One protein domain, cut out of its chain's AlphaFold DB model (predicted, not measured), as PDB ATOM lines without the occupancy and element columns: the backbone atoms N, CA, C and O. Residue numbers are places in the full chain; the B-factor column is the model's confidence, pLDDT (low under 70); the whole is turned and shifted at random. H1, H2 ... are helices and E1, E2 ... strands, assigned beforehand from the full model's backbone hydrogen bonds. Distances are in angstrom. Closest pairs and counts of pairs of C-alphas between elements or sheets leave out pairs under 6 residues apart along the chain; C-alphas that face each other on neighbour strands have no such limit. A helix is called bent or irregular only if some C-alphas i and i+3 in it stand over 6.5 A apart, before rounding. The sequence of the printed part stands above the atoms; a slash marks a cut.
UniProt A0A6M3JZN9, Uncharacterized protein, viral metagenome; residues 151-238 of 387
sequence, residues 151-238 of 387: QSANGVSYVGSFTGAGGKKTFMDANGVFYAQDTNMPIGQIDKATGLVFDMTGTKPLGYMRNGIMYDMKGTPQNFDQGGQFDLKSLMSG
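AT A GLANCE: This is residues 151 to 238 of the 387 residues of an uncharacterized protein of viral metagenome (UniProt A0A6M3JZN9). One antiparallel sheet of seven strands is curled like part of a barrel and bent back on itself, with E1, E2, E3 and E4 as one leaf facing the smaller leaf of E6 and E7, and E5 as the hinge. The barrel-like curl stays open, its edge strands E1 and E7 being apart, and a long link from E7 leads to one short helix, H1, off the sheet. The printed part has 88 residues, with seven named strands in the order E1 to E7, then the named helix H1; the sheet's order is E1 - E2 - E3 - E4 - E5 - E6 - E7. The class is mostly strand, though under half of the residues are in named elements. The whole is compact, with a radius of gyration of the C-alphas of 11.8 A, and rounded, spanning 28 by 26 by 25 A.

IN THESE COORDINATES: The sheet begins with E1, residues 160 to 163, C-alpha 160 at (22.937, 102.147, 36.414). E2 is residues 169 to 172, E3 residues 178 to 182 with 13.7 A from first to last C-alpha, and E4 residues 185 to 190 with 13.3 A. E5 is residues 196 to 199, E6 residues 205 to 210 with 14.4 A, and E7 residues 213 to 216, C-alpha 216 at (0.837, 103.384, 27.192). H1, residues 232 to 237, measures 8.6 A and ends with C-alpha 237 at (22.754, 96.132, 19.803).

HOW THE PARTS SIT: The sheet is strongly twisted and is a meander, each strand the antiparallel neighbour of the one before. E2 and E3 form a hairpin at 165 degrees, with N 171 and O 179 within hydrogen-bond range at 2.9 A. E4 and E5, also a hairpin, stand at 127 degrees, with N 189 and O 198 at 2.8 A. In the hairpin of E6 and E7, at 148 degrees, N 215 and O 208 are 2.8 A apart. The folded sheet, one sheet bent back into two leaves that face each other, has 17 pairs of C-alphas within 11 A between its leaves. The closest C-alphas of E4 and E6, those of Gly 188 and Leu 206, are 7.1 A apart. H1 is not on the sheet, but only just, with 4 pairs of C-alphas within 10 A. Its closest C-alpha to E6, that of Leu 232, is 7.6 A from that of Arg 210. Every O i to N i+4 pair of H1 is within hydrogen-bond range.

THE WHOLE: The two C-alphas farthest apart, those of Thr 203 and Gly 227, are 31.7 A apart. The printed part has no cut. The links between the strands are tight; the link from E7 to H1, residues 217 to 231, is long. The mean pLDDT of the printed part is 70.2, with 37 residues under 70, among them residues 221 to 238; that of H1 is 47.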
ATOM      1  N   GLN A 151      19.266 101.204  44.503       65.88
ATOM      2  CA  GLN A 151      18.024 100.454  44.691       65.88
ATOM      3  C   GLN A 151      16.833 101.313  44.282       65.88
ATOM      4  O   GLN A 151      16.784 102.514  44.557       65.88
ATOM      5  N   SER A 152      15.881 100.713  43.571       65.94
ATOM      6  CA  SER A 152      14.608 101.361  43.262       65.94
ATOM      7  C   SER A 152      13.695 101.354  44.491       65.94
ATOM      8  O   SER A 152      13.893 100.573  45.420       65.94
ATOM      9  N   ALA A 153      12.642 102.179  44.479       59.31
ATOM     10  CA  ALA A 153      11.650 102.219  45.559       59.31
ATOM     11  C   ALA A 153      10.953 100.863  45.808       59.31
ATOM     12  O   ALA A 153      10.421 100.641  46.890       59.31
ATOM     13  N   ASN A 154      11.001  99.945  44.834       61.81
ATOM     14  CA  ASN A 154      10.431  98.600  44.942       61.81
ATOM     15  C   ASN A 154      11.506  97.513  45.145       61.81
ATOM     16  O   ASN A 154      11.237  96.338  44.905       61.81
ATOM     17  N   GLY A 155      12.729  97.885  45.546       62.72
ATOM     18  CA  GLY A 155      13.786  96.941  45.927       62.72
ATOM     19  C   GLY A 155      14.586  96.327  44.772       62.72
ATOM     20  O   GLY A 155      15.362  95.400  45.000       62.72
ATOM     21  N   VAL A 156      14.447  96.829  43.541       67.06
ATOM     22  CA  VAL A 156      15.269  96.357  42.412       67.06
ATOM     23  C   VAL A 156      16.658  96.973  42.524       67.06
ATOM     24  O   VAL A 156      16.787  98.196  42.493       67.06
ATOM     25  N   SER A 157      17.684  96.132  42.650       72.38
ATOM     26  CA  SER A 157      19.085  96.565  42.605       72.38
ATOM     27  C   SER A 157      19.525  96.723  41.152       72.38
ATOM     28  O   SER A 157      19.339  95.807  40.352       72.38
ATOM     29  N   TYR A 158      20.101  97.871  40.808       71.44
ATOM     30  CA  TYR A 158      20.515  98.183  39.443       71.44
ATOM     31  C   TYR A 158      21.955  98.682  39.371       71.44
ATOM     32  O   TYR A 158      22.477  99.281  40.310       71.44
ATOM     33  N   VAL A 159      22.576  98.430  38.219       60.31
ATOM     34  CA  VAL A 159      23.979  98.759  37.917       60.31
ATOM     35  C   VAL A 159      24.111 100.168  37.316       60.31
ATOM     36  O   VAL A 159      25.193 100.744  37.293       60.31
ATOM     37  N   GLY A 160      23.000 100.763  36.877       60.88
ATOM     38  CA  GLY A 160      22.937 102.147  36.414       60.88
ATOM     39  C   GLY A 160      21.498 102.630  36.261       60.88
ATOM     40  O   GLY A 160      20.591 101.830  36.018       60.88
ATOM     41  N   SER A 161      21.284 103.938  36.419       63.28
ATOM     42  CA  SER A 161      19.984 104.581  36.207       63.28
ATOM     43  C   SER A 161      20.113 105.780  35.284       63.28
ATOM     44  O   SER A 161      20.923 106.671  35.540       63.28
ATOM     45  N   PHE A 162      19.235 105.856  34.293       67.56
ATOM     46  CA  PHE A 162      19.015 107.049  33.492       67.56
ATOM     47  C   PHE A 162      17.754 107.723  34.010       67.56
ATOM     48  O   PHE A 162      16.669 107.155  33.909       67.56
ATOM     49  N   THR A 163      17.894 108.908  34.605       65.56
ATOM     50  CA  THR A 163      16.733 109.725  34.976       65.56
ATOM     51  C   THR A 163      16.446 110.673  33.822       65.56
ATOM     52  O   THR A 163      17.214 111.596  33.570       65.56
ATOM     53  N   GLY A 164      15.363 110.410  33.100       59.91
ATOM     54  CA  GLY A 164      14.821 111.338  32.119       59.91
ATOM     55  C   GLY A 164      14.073 112.486  32.797       59.91
ATOM     56  O   GLY A 164      13.717 112.430  33.979       59.91
ATOM     57  N   ALA A 165      13.801 113.534  32.026       52.75
ATOM     58  CA  ALA A 165      12.920 114.611  32.455       52.75
ATOM     59  C   ALA A 165      11.527 114.065  32.839       52.75
ATOM     60  O   ALA A 165      11.019 113.127  32.221       52.75
ATOM     61  N   GLY A 166      10.922 114.634  33.888       63.47
ATOM     62  CA  GLY A 166       9.591 114.237  34.368       63.47
ATOM     63  C   GLY A 166       9.558 113.062  35.354       63.47
ATOM     64  O   GLY A 166       8.504 112.456  35.522       63.47
ATOM     65  N   GLY A 167      10.682 112.728  36.003       66.81
ATOM     66  CA  GLY A 167      10.743 111.684  37.041       66.81
ATOM     67  C   GLY A 167      10.818 110.253  36.502       66.81
ATOM     68  O   GLY A 167      10.777 109.297  37.277       66.81
ATOM     69  N   LYS A 168      10.968 110.101  35.184       69.69
ATOM     70  CA  LYS A 168      11.021 108.803  34.506       69.69
ATOM     71  C   LYS A 168      12.408 108.208  34.617       69.69
ATOM     72  O   LYS A 168      13.400 108.908  34.415       69.69
ATOM     73  N   LYS A 169      12.492 106.921  34.934       80.19
ATOM     74  CA  LYS A 169      13.766 106.236  35.146       80.19
ATOM     75  C   LYS A 169      13.830 104.955  34.345       80.19
ATOM     76  O   LYS A 169      12.924 104.137  34.446       80.19
ATOM     77  N   THR A 170      14.925 104.758  33.626       79.44
ATOM     78  CA  THR A 170      15.274 103.466  33.031       79.44
ATOM     79  C   THR A 170      16.480 102.920  33.778       79.44
ATOM     80  O   THR A 170      17.438 103.657  34.020       79.44
ATOM     81  N   PHE A 171      16.449 101.655  34.177       87.50
ATOM     82  CA  PHE A 171      17.558 101.021  34.890       87.50
ATOM     83  C   PHE A 171      17.771  99.586  34.426       87.50
ATOM     84  O   PHE A 171      16.866  98.956  33.883       87.50
ATOM     85  N   MET A 172      18.993  99.097  34.610       85.81
ATOM     86  CA  MET A 172      19.420  97.760  34.206       85.81
ATOM     87  C   MET A 172      19.904  96.988  35.433       85.81
ATOM     88  O   MET A 172      20.723  97.510  36.197       85.81
ATOM     89  N   ASP A 173      19.397  95.776  35.645       82.38
ATOM     90  CA  ASP A 173      19.905  94.905  36.709       82.38
ATOM     91  C   ASP A 173      21.222  94.212  36.310       82.38
ATOM     92  O   ASP A 173      21.717  94.341  35.187       82.38
ATOM     93  N   ALA A 174      21.797  93.448  37.240       74.06
ATOM     94  CA  ALA A 174      23.033  92.698  37.008       74.06
ATOM     95  C   ALA A 174      22.897  91.579  35.955       74.06
ATOM     96  O   ALA A 174      23.902  91.137  35.405       74.06
ATOM     97  N   ASN A 175      21.672  91.141  35.648       79.88
ATOM     98  CA  ASN A 175      21.382  90.155  34.603       79.88
ATOM     99  C   ASN A 175      21.149  90.821  33.235       79.88
ATOM    100  O   ASN A 175      20.827  90.159  32.243       79.88
ATOM    101  N   GLY A 176      21.279  92.147  33.174       79.75
ATOM    102  CA  GLY A 176      21.036  92.944  31.989       79.75
ATOM    103  C   GLY A 176      19.558  93.118  31.655       79.75
ATOM    104  O   GLY A 176      19.248  93.479  30.521       79.75
ATOM    105  N   VAL A 177      18.635  92.827  32.567       84.25
ATOM    106  CA  VAL A 177      17.205  93.088  32.389       84.25
ATOM    107  C   VAL A 177      16.963  94.583  32.528       84.25
ATOM    108  O   VAL A 177      17.428  95.212  33.477       84.25
ATOM    109  N   PHE A 178      16.236  95.153  31.570       85.31
ATOM    110  CA  PHE A 178      15.876  96.562  31.595       85.31
ATOM    111  C   PHE A 178      14.529  96.755  32.262       85.31
ATOM    112  O   PHE A 178      13.582  96.007  32.025       85.31
ATOM    113  N   TYR A 179      14.443  97.810  33.049       87.38
ATOM    114  CA  TYR A 179      13.238  98.235  33.723       87.38
ATOM    115  C   TYR A 179      13.000  99.695  33.416       87.38
ATOM    116  O   TYR A 179      13.946 100.467  33.236       87.38
ATOM    117  N   ALA A 180      11.735 100.080  33.407       85.25
ATOM    118  CA  ALA A 180      11.361 101.469  33.323       85.25
ATOM    119  C   ALA A 180      10.304 101.817  34.365       85.25
ATOM    120  O   ALA A 180       9.440 101.015  34.717       85.25
ATOM    121  N   GLN A 181      10.411 103.033  34.875       81.88
ATOM    122  CA  GLN A 181       9.532 103.614  35.867       81.88
ATOM    123  C   GLN A 181       9.074 104.973  35.355       81.88
ATOM    124  O   GLN A 181       9.896 105.788  34.939       81.88
ATOM    125  N   ASP A 182       7.773 105.221  35.419       78.56
ATOM    126  CA  ASP A 182       7.190 106.548  35.244       78.56
ATOM    127  C   ASP A 182       6.604 106.980  36.591       78.56
ATOM    128  O   ASP A 182       6.201 106.147  37.398       78.56
ATOM    129  N   THR A 183       6.516 108.276  36.848       73.94
ATOM    130  CA  THR A 183       5.897 108.833  38.057       73.94
ATOM    131  C   THR A 183       4.447 108.360  38.223       73.94
ATOM    132  O   THR A 183       3.961 108.223  39.343       73.94
ATOM    133  N   ASN A 184       3.776 108.049  37.107       73.62
ATOM    134  CA  ASN A 184       2.395 107.564  37.075       73.62
ATOM    135  C   ASN A 184       2.262 106.050  36.849       73.62
ATOM    136  O   ASN A 184       1.138 105.556  36.742       73.62
ATOM    137  N   MET A 185       3.369 105.307  36.743       68.38
ATOM    138  CA  MET A 185       3.324 103.865  36.503       68.38
ATOM    139  C   MET A 185       4.220 103.097  37.470       68.38
ATOM    140  O   MET A 185       5.337 103.523  37.767       68.38
ATOM    141  N   PRO A 186       3.767 101.927  37.954       77.62
ATOM    142  CA  PRO A 186       4.654 101.037  38.679       77.62
ATOM    143  C   PRO A 186       5.844 100.660  37.791       77.62
ATOM    144  O   PRO A 186       5.755 100.670  36.563       77.62
ATOM    145  N   ILE A 187       6.959 100.314  38.435       83.81
ATOM    146  CA  ILE A 187       8.134  99.785  37.743       83.81
ATOM    147  C   ILE A 187       7.700  98.603  36.876       83.81
ATOM    148  O   ILE A 187       7.022  97.696  37.363       83.81
ATOM    149  N   GLY A 188       8.101  98.627  35.610       88.44
ATOM    150  CA  GLY A 188       7.852  97.552  34.670       88.44
ATOM    151  C   GLY A 188       9.133  97.026  34.040       88.44
ATOM    152  O   GLY A 188      10.082  97.778  33.822       88.44
ATOM    153  N   GLN A 189       9.158  95.729  33.754       90.69
ATOM    154  CA  GLN A 189      10.231  95.063  33.030       90.69
ATOM    155  C   GLN A 189      10.033  95.242  31.522       90.69
ATOM    156  O   GLN A 189       8.947  95.002  30.999       90.69
ATOM    157  N   ILE A 190      11.090  95.633  30.818       87.56
ATOM    158  CA  ILE A 190      11.101  95.739  29.361       87.56
ATOM    159  C   ILE A 190      11.489  94.376  28.782       87.56
ATOM    160  O   ILE A 190      12.598  93.881  29.001       87.56
ATOM    161  N   ASP A 191      10.589  93.785  28.007       86.38
ATOM    162  CA  ASP A 191      10.908  92.664  27.136       86.38
ATOM    163  C   ASP A 191      11.799  93.165  25.993       86.38
ATOM    164  O   ASP A 191      11.388  93.967  25.154       86.38
ATOM    165  N   LYS A 192      13.040  92.677  25.962       80.31
ATOM    166  CA  LYS A 192      14.045  93.060  24.964       80.31
ATOM    167  C   LYS A 192      13.648  92.682  23.538       80.31
ATOM    168  O   LYS A 192      14.068  93.362  22.609       80.31
ATOM    169  N   ALA A 193      12.890  91.599  23.357       79.94
ATOM    170  CA  ALA A 193      12.535  91.104  22.032       79.94
ATOM    171  C   ALA A 193      11.415  91.937  21.401       79.94
ATOM    172  O   ALA A 193      11.415  92.176  20.194       79.94
ATOM    173  N   THR A 194      10.458  92.374  22.216       82.00
ATOM    174  CA  THR A 194       9.240  93.040  21.734       82.00
ATOM    175  C   THR A 194       9.206  94.538  22.029       82.00
ATOM    176  O   THR A 194       8.415  95.263  21.426       82.00
ATOM    177  N   GLY A 195      10.038  95.016  22.957       81.94
ATOM    178  CA  GLY A 195       9.974  96.371  23.499       81.94
ATOM    179  C   GLY A 195       8.765  96.606  24.410       81.94
ATOM    180  O   GLY A 195       8.522  97.749  24.798       81.94
ATOM    181  N   LEU A 196       7.986  95.572  24.742       85.12
ATOM    182  CA  LEU A 196       6.840  95.689  25.642       85.12
ATOM    183  C   LEU A 196       7.306  95.893  27.082       85.12
ATOM    184  O   LEU A 196       8.268  95.278  27.533       85.12
ATOM    185  N   VAL A 197       6.594  96.742  27.812       85.62
ATOM    186  CA  VAL A 197       6.800  96.954  29.243       85.62
ATOM    187  C   VAL A 197       5.738  96.153  29.976       85.62
ATOM    188  O   VAL A 197       4.550  96.431  29.820       85.62
ATOM    189  N   PHE A 198       6.148  95.176  30.769       85.94
ATOM    190  CA  PHE A 198       5.271  94.390  31.630       85.94
ATOM    191  C   PHE A 198       5.396  94.845  33.073       85.94
ATOM    192  O   PHE A 198       6.419  95.392  33.466       85.94
ATOM    193  N   ASP A 199       4.375  94.610  33.884       85.94
ATOM    194  CA  ASP A 199       4.505  94.752  35.329       85.94
ATOM    195  C   ASP A 199       5.588  93.817  35.896       85.94
ATOM    196  O   ASP A 199       6.046  92.889  35.233       85.94
ATOM    197  N   MET A 200       6.001  94.034  37.147       81.19
ATOM    198  CA  MET A 200       7.037  93.209  37.794       81.19
ATOM    199  C   MET A 200       6.685  91.713  37.873       81.19
ATOM    200  O   MET A 200       7.567  90.896  38.113       81.19
ATOM    201  N   THR A 201       5.411  91.347  37.700       78.81
ATOM    202  CA  THR A 201       4.983  89.940  37.650       78.81
ATOM    203  C   THR A 201       5.083  89.333  36.248       78.81
ATOM    204  O   THR A 201       4.943  88.121  36.103       78.81
ATOM    205  N   GLY A 202       5.313  90.151  35.215       80.06
ATOM    206  CA  GLY A 202       5.343  89.730  33.816       80.06
ATOM    207  C   GLY A 202       3.965  89.382  33.246       80.06
ATOM    208  O   GLY A 202       3.881  88.842  32.145       80.06
ATOM    209  N   THR A 203       2.877  89.641  33.976       77.50
ATOM    210  CA  THR A 203       1.539  89.154  33.605       77.50
ATOM    211  C   THR A 203       0.713  90.184  32.855       77.50
ATOM    212  O   THR A 203      -0.214  89.812  32.130       77.50
ATOM    213  N   LYS A 204       1.020  91.476  33.013       80.94
ATOM    214  CA  LYS A 204       0.225  92.555  32.418       80.94
ATOM    215  C   LYS A 204       1.104  93.532  31.655       80.94
ATOM    216  O   LYS A 204       1.991  94.131  32.263       80.94
ATOM    217  N   PRO A 205       0.843  93.753  30.356       84.25
ATOM    218  CA  PRO A 205       1.522  94.807  29.630       84.25
ATOM    219  C   PRO A 205       1.035  96.165  30.154       84.25
ATOM    220  O   PRO A 205      -0.164  96.447  30.196       84.25
ATOM    221  N   LEU A 206       1.981  96.991  30.578       82.50
ATOM    222  CA  LEU A 206       1.776  98.368  31.021       82.50
ATOM    223  C   LEU A 206       1.917  99.350  29.851       82.50
ATOM    224  O   LEU A 206       1.257 100.389  29.826       82.50
ATOM    225  N   GLY A 207       2.735  99.003  28.855       86.25
ATOM    226  CA  GLY A 207       3.018  99.859  27.709       86.25
ATOM    227  C   GLY A 207       4.024  99.243  26.745       86.25
ATOM    228  O   GLY A 207       4.292  98.042  26.784       86.25
ATOM    229  N   TYR A 208       4.591 100.067  25.871       81.44
ATOM    230  CA  TYR A 208       5.626  99.650  24.927       81.44
ATOM    231  C   TYR A 208       6.611 100.778  24.626       81.44
ATOM    232  O   TYR A 208       6.267 101.957  24.662       81.44
ATOM    233  N   MET A 209       7.846 100.410  24.306       78.81
ATOM    234  CA  MET A 209       8.899 101.326  23.889       78.81
ATOM    235  C   MET A 209       8.918 101.436  22.366       78.81
ATOM    236  O   MET A 209       9.002 100.435  21.655       78.81
ATOM    237  N   ARG A 210       8.894 102.660  21.842       75.62
ATOM    238  CA  ARG A 210       9.094 102.936  20.416       75.62
ATOM    239  C   ARG A 210       9.999 104.149  20.265       75.62
ATOM    240  O   ARG A 210       9.697 105.216  20.783       75.62
ATOM    241  N   ASN A 211      11.105 103.983  19.540       73.94
ATOM    242  CA  ASN A 211      12.105 105.036  19.311       73.94
ATOM    243  C   ASN A 211      12.597 105.700  20.614       73.94
ATOM    244  O   ASN A 211      12.736 106.918  20.670       73.94
ATOM    245  N   GLY A 212      12.788 104.913  21.677       66.94
ATOM    246  CA  GLY A 212      13.227 105.438  22.974       66.94
ATOM    247  C   GLY A 212      12.145 106.106  23.818       66.94
ATOM    248  O   GLY A 212      12.420 106.498  24.945       66.94
ATOM    249  N   ILE A 213      10.922 106.221  23.299       66.12
ATOM    250  CA  ILE A 213       9.784 106.821  23.994       66.12
ATOM    251  C   ILE A 213       8.868 105.700  24.472       66.12
ATOM    252  O   ILE A 213       8.544 104.780  23.716       66.12
ATOM    253  N   MET A 214       8.436 105.782  25.726       74.00
ATOM    254  CA  MET A 214       7.428 104.879  26.265       74.00
ATOM    255  C   MET A 214       6.029 105.354  25.881       74.00
ATOM    256  O   MET A 214       5.692 106.533  26.004       74.00
ATOM    257  N   TYR A 215       5.201 104.416  25.456       75.38
ATOM    258  CA  TYR A 215       3.793 104.606  25.160       75.38
ATOM    259  C   TYR A 215       2.973 103.744  26.109       75.38
ATOM    260  O   TYR A 215       3.369 102.621  26.428       75.38
ATOM    261  N   ASP A 216       1.819 104.248  26.540       79.50
ATOM    262  CA  ASP A 216       0.837 103.384  27.192       79.50
ATOM    263  C   ASP A 216       0.237 102.385  26.182       79.50
ATOM    264  O   ASP A 216       0.423 102.481  24.964       79.50
ATOM    265  N   MET A 217      -0.547 101.430  26.678       80.69
ATOM    266  CA  MET A 217      -1.245 100.460  25.824       80.69
ATOM    267  C   MET A 217      -2.268 101.085  24.856       80.69
ATOM    268  O   MET A 217      -2.729 100.406  23.939       80.69
ATOM    269  N   LYS A 218      -2.633 102.362  25.031       79.31
ATOM    270  CA  LYS A 218      -3.526 103.116  24.134       79.31
ATOM    271  C   LYS A 218      -2.753 103.894  23.062       79.31
ATOM    272  O   LYS A 218      -3.376 104.499  22.193       79.31
ATOM    273  N   GLY A 219      -1.419 103.854  23.084       74.44
ATOM    274  CA  GLY A 219      -0.559 104.591  22.161       74.44
ATOM    275  C   GLY A 219      -0.390 106.066  22.513       74.44
ATOM    276  O   GLY A 219       0.109 106.827  21.685       74.44
ATOM    277  N   THR A 220      -0.768 106.479  23.722       71.69
ATOM    278  CA  THR A 220      -0.477 107.824  24.212       71.69
ATOM    279  C   THR A 220       0.999 107.878  24.593       71.69
ATOM    280  O   THR A 220       1.428 107.070  25.428       71.69
ATOM    281  N   PRO A 221       1.798 108.791  24.008       66.00
ATOM    282  CA  PRO A 221       3.171 108.974  24.436       66.00
ATOM    283  C   PRO A 221       3.170 109.390  25.902       66.00
ATOM    284  O   PRO A 221       2.537 110.370  26.296       66.00
ATOM    285  N   GLN A 222       3.901 108.644  26.714       66.25
ATOM    286  CA  GLN A 222       4.219 109.061  28.060       66.25
ATOM    287  C   GLN A 222       5.445 109.970  27.914       66.25
ATOM    288  O   GLN A 222       6.575 109.493  27.956       66.25
ATOM    289  N   ASN A 223       5.221 111.273  27.699       51.00
ATOM    290  CA  ASN A 223       6.239 112.277  27.340       51.00
ATOM    291  C   ASN A 223       7.596 112.079  28.043       51.00
ATOM    292  O   ASN A 223       7.692 112.226  29.258       51.00
ATOM    293  N   PHE A 224       8.633 111.758  27.269       47.03
ATOM    294  CA  PHE A 224      10.021 112.049  27.620       47.03
ATOM    295  C   PHE A 224      10.296 113.435  27.039       47.03
ATOM    296  O   PHE A 224      10.269 113.585  25.816       47.03
ATOM    297  N   ASP A 225      10.490 114.459  27.873       41.03
ATOM    298  CA  ASP A 225      10.869 115.766  27.332       41.03
ATOM    299  C   ASP A 225      12.235 115.661  26.637       41.03
ATOM    300  O   ASP A 225      13.113 114.896  27.045       41.03
ATOM    301  N   GLN A 226      12.371 116.417  25.546       34.91
ATOM    302  CA  GLN A 226      13.283 116.257  24.399       34.91
ATOM    303  C   GLN A 226      14.804 116.194  24.683       34.91
ATOM    304  O   GLN A 226      15.589 116.148  23.741       34.91
ATOM    305  N   GLY A 227      15.243 116.166  25.942       34.44
ATOM    306  CA  GLY A 227      16.656 116.073  26.333       34.44
ATOM    307  C   GLY A 227      17.184 114.653  26.572       34.44
ATOM    308  O   GLY A 227      18.380 114.487  26.777       34.44
ATOM    309  N   GLY A 228      16.324 113.629  26.563       40.38
ATOM    310  CA  GLY A 228      16.709 112.243  26.852       40.38
ATOM    311  C   GLY A 228      16.229 111.266  25.786       40.38
ATOM    312  O   GLY A 228      15.364 110.440  26.064       40.38
ATOM    313  N   GLN A 229      16.754 111.352  24.561       41.25
ATOM    314  CA  GLN A 229      16.581 110.259  23.601       41.25
ATOM    315  C   GLN A 229      17.382 109.049  24.083       41.25
ATOM    316  O   GLN A 229      18.604 109.008  23.987       41.25
ATOM    317  N   PHE A 230      16.677 108.052  24.608       48.50
ATOM    318  CA  PHE A 230      17.241 106.733  24.835       48.50
ATOM    319  C   PHE A 230      17.231 105.975  23.508       48.50
ATOM    320  O   PHE A 230      16.176 105.533  23.052       48.50
ATOM    321  N   ASP A 231      18.375 105.855  22.840       48.94
ATOM    322  CA  ASP A 231      18.426 105.137  21.570       48.94
ATOM    323  C   ASP A 231      18.182 103.632  21.782       48.94
ATOM    324  O   ASP A 231      19.049 102.872  22.214       48.94
ATOM    325  N   LEU A 232      16.969 103.191  21.444       47.84
ATOM    326  CA  LEU A 232      16.559 101.790  21.515       47.84
ATOM    327  C   LEU A 232      17.411 100.894  20.599       47.84
ATOM    328  O   LEU A 232      17.498  99.692  20.839       47.84
ATOM    329  N   LYS A 233      18.040 101.441  19.549       46.19
ATOM    330  CA  LYS A 233      18.963 100.656  18.718       46.19
ATOM    331  C   LYS A 233      20.235 100.330  19.485       46.19
ATOM    332  O   LYS A 233      20.605  99.164  19.502       46.19
ATOM    333  N   SER A 234      20.815 101.308  20.178       46.84
ATOM    334  CA  SER A 234      21.947 101.105  21.092       46.84
ATOM    335  C   SER A 234      21.612 100.130  22.234       46.84
ATOM    336  O   SER A 234      22.444  99.315  22.627       46.84
ATOM    337  N   LEU A 235      20.356 100.126  22.704       51.12
ATOM    338  CA  LEU A 235      19.849  99.150  23.676       51.12
ATOM    339  C   LEU A 235      19.856  97.707  23.151       51.12
ATOM    340  O   LEU A 235      20.235  96.776  23.862       51.12
ATOM    341  N   MET A 236      19.374  97.520  21.920       43.50
ATOM    342  CA  MET A 236      19.200  96.200  21.313       43.50
ATOM    343  C   MET A 236      20.503  95.657  20.715       43.50
ATOM    344  O   MET A 236      20.675  94.441  20.656       43.50
ATOM    345  N   SER A 237      21.433  96.527  20.309       45.06
ATOM    346  CA  SER A 237      22.754  96.132  19.803       45.06
ATOM    347  C   SER A 237      23.796  95.913  20.908       45.06
ATOM    348  O   SER A 237      24.745  95.163  20.696       45.06
ATOM    349  N   GLY A 238      23.612  96.499  22.099       41.69
ATOM    350  CA  GLY A 238      24.558  96.428  23.222       41.69
ATOM    351  C   GLY A 238      24.539  95.136  24.053       41.69
ATOM    352  O   GLY A 238      25.266  95.033  25.036       41.69
TER     353      GLY A 238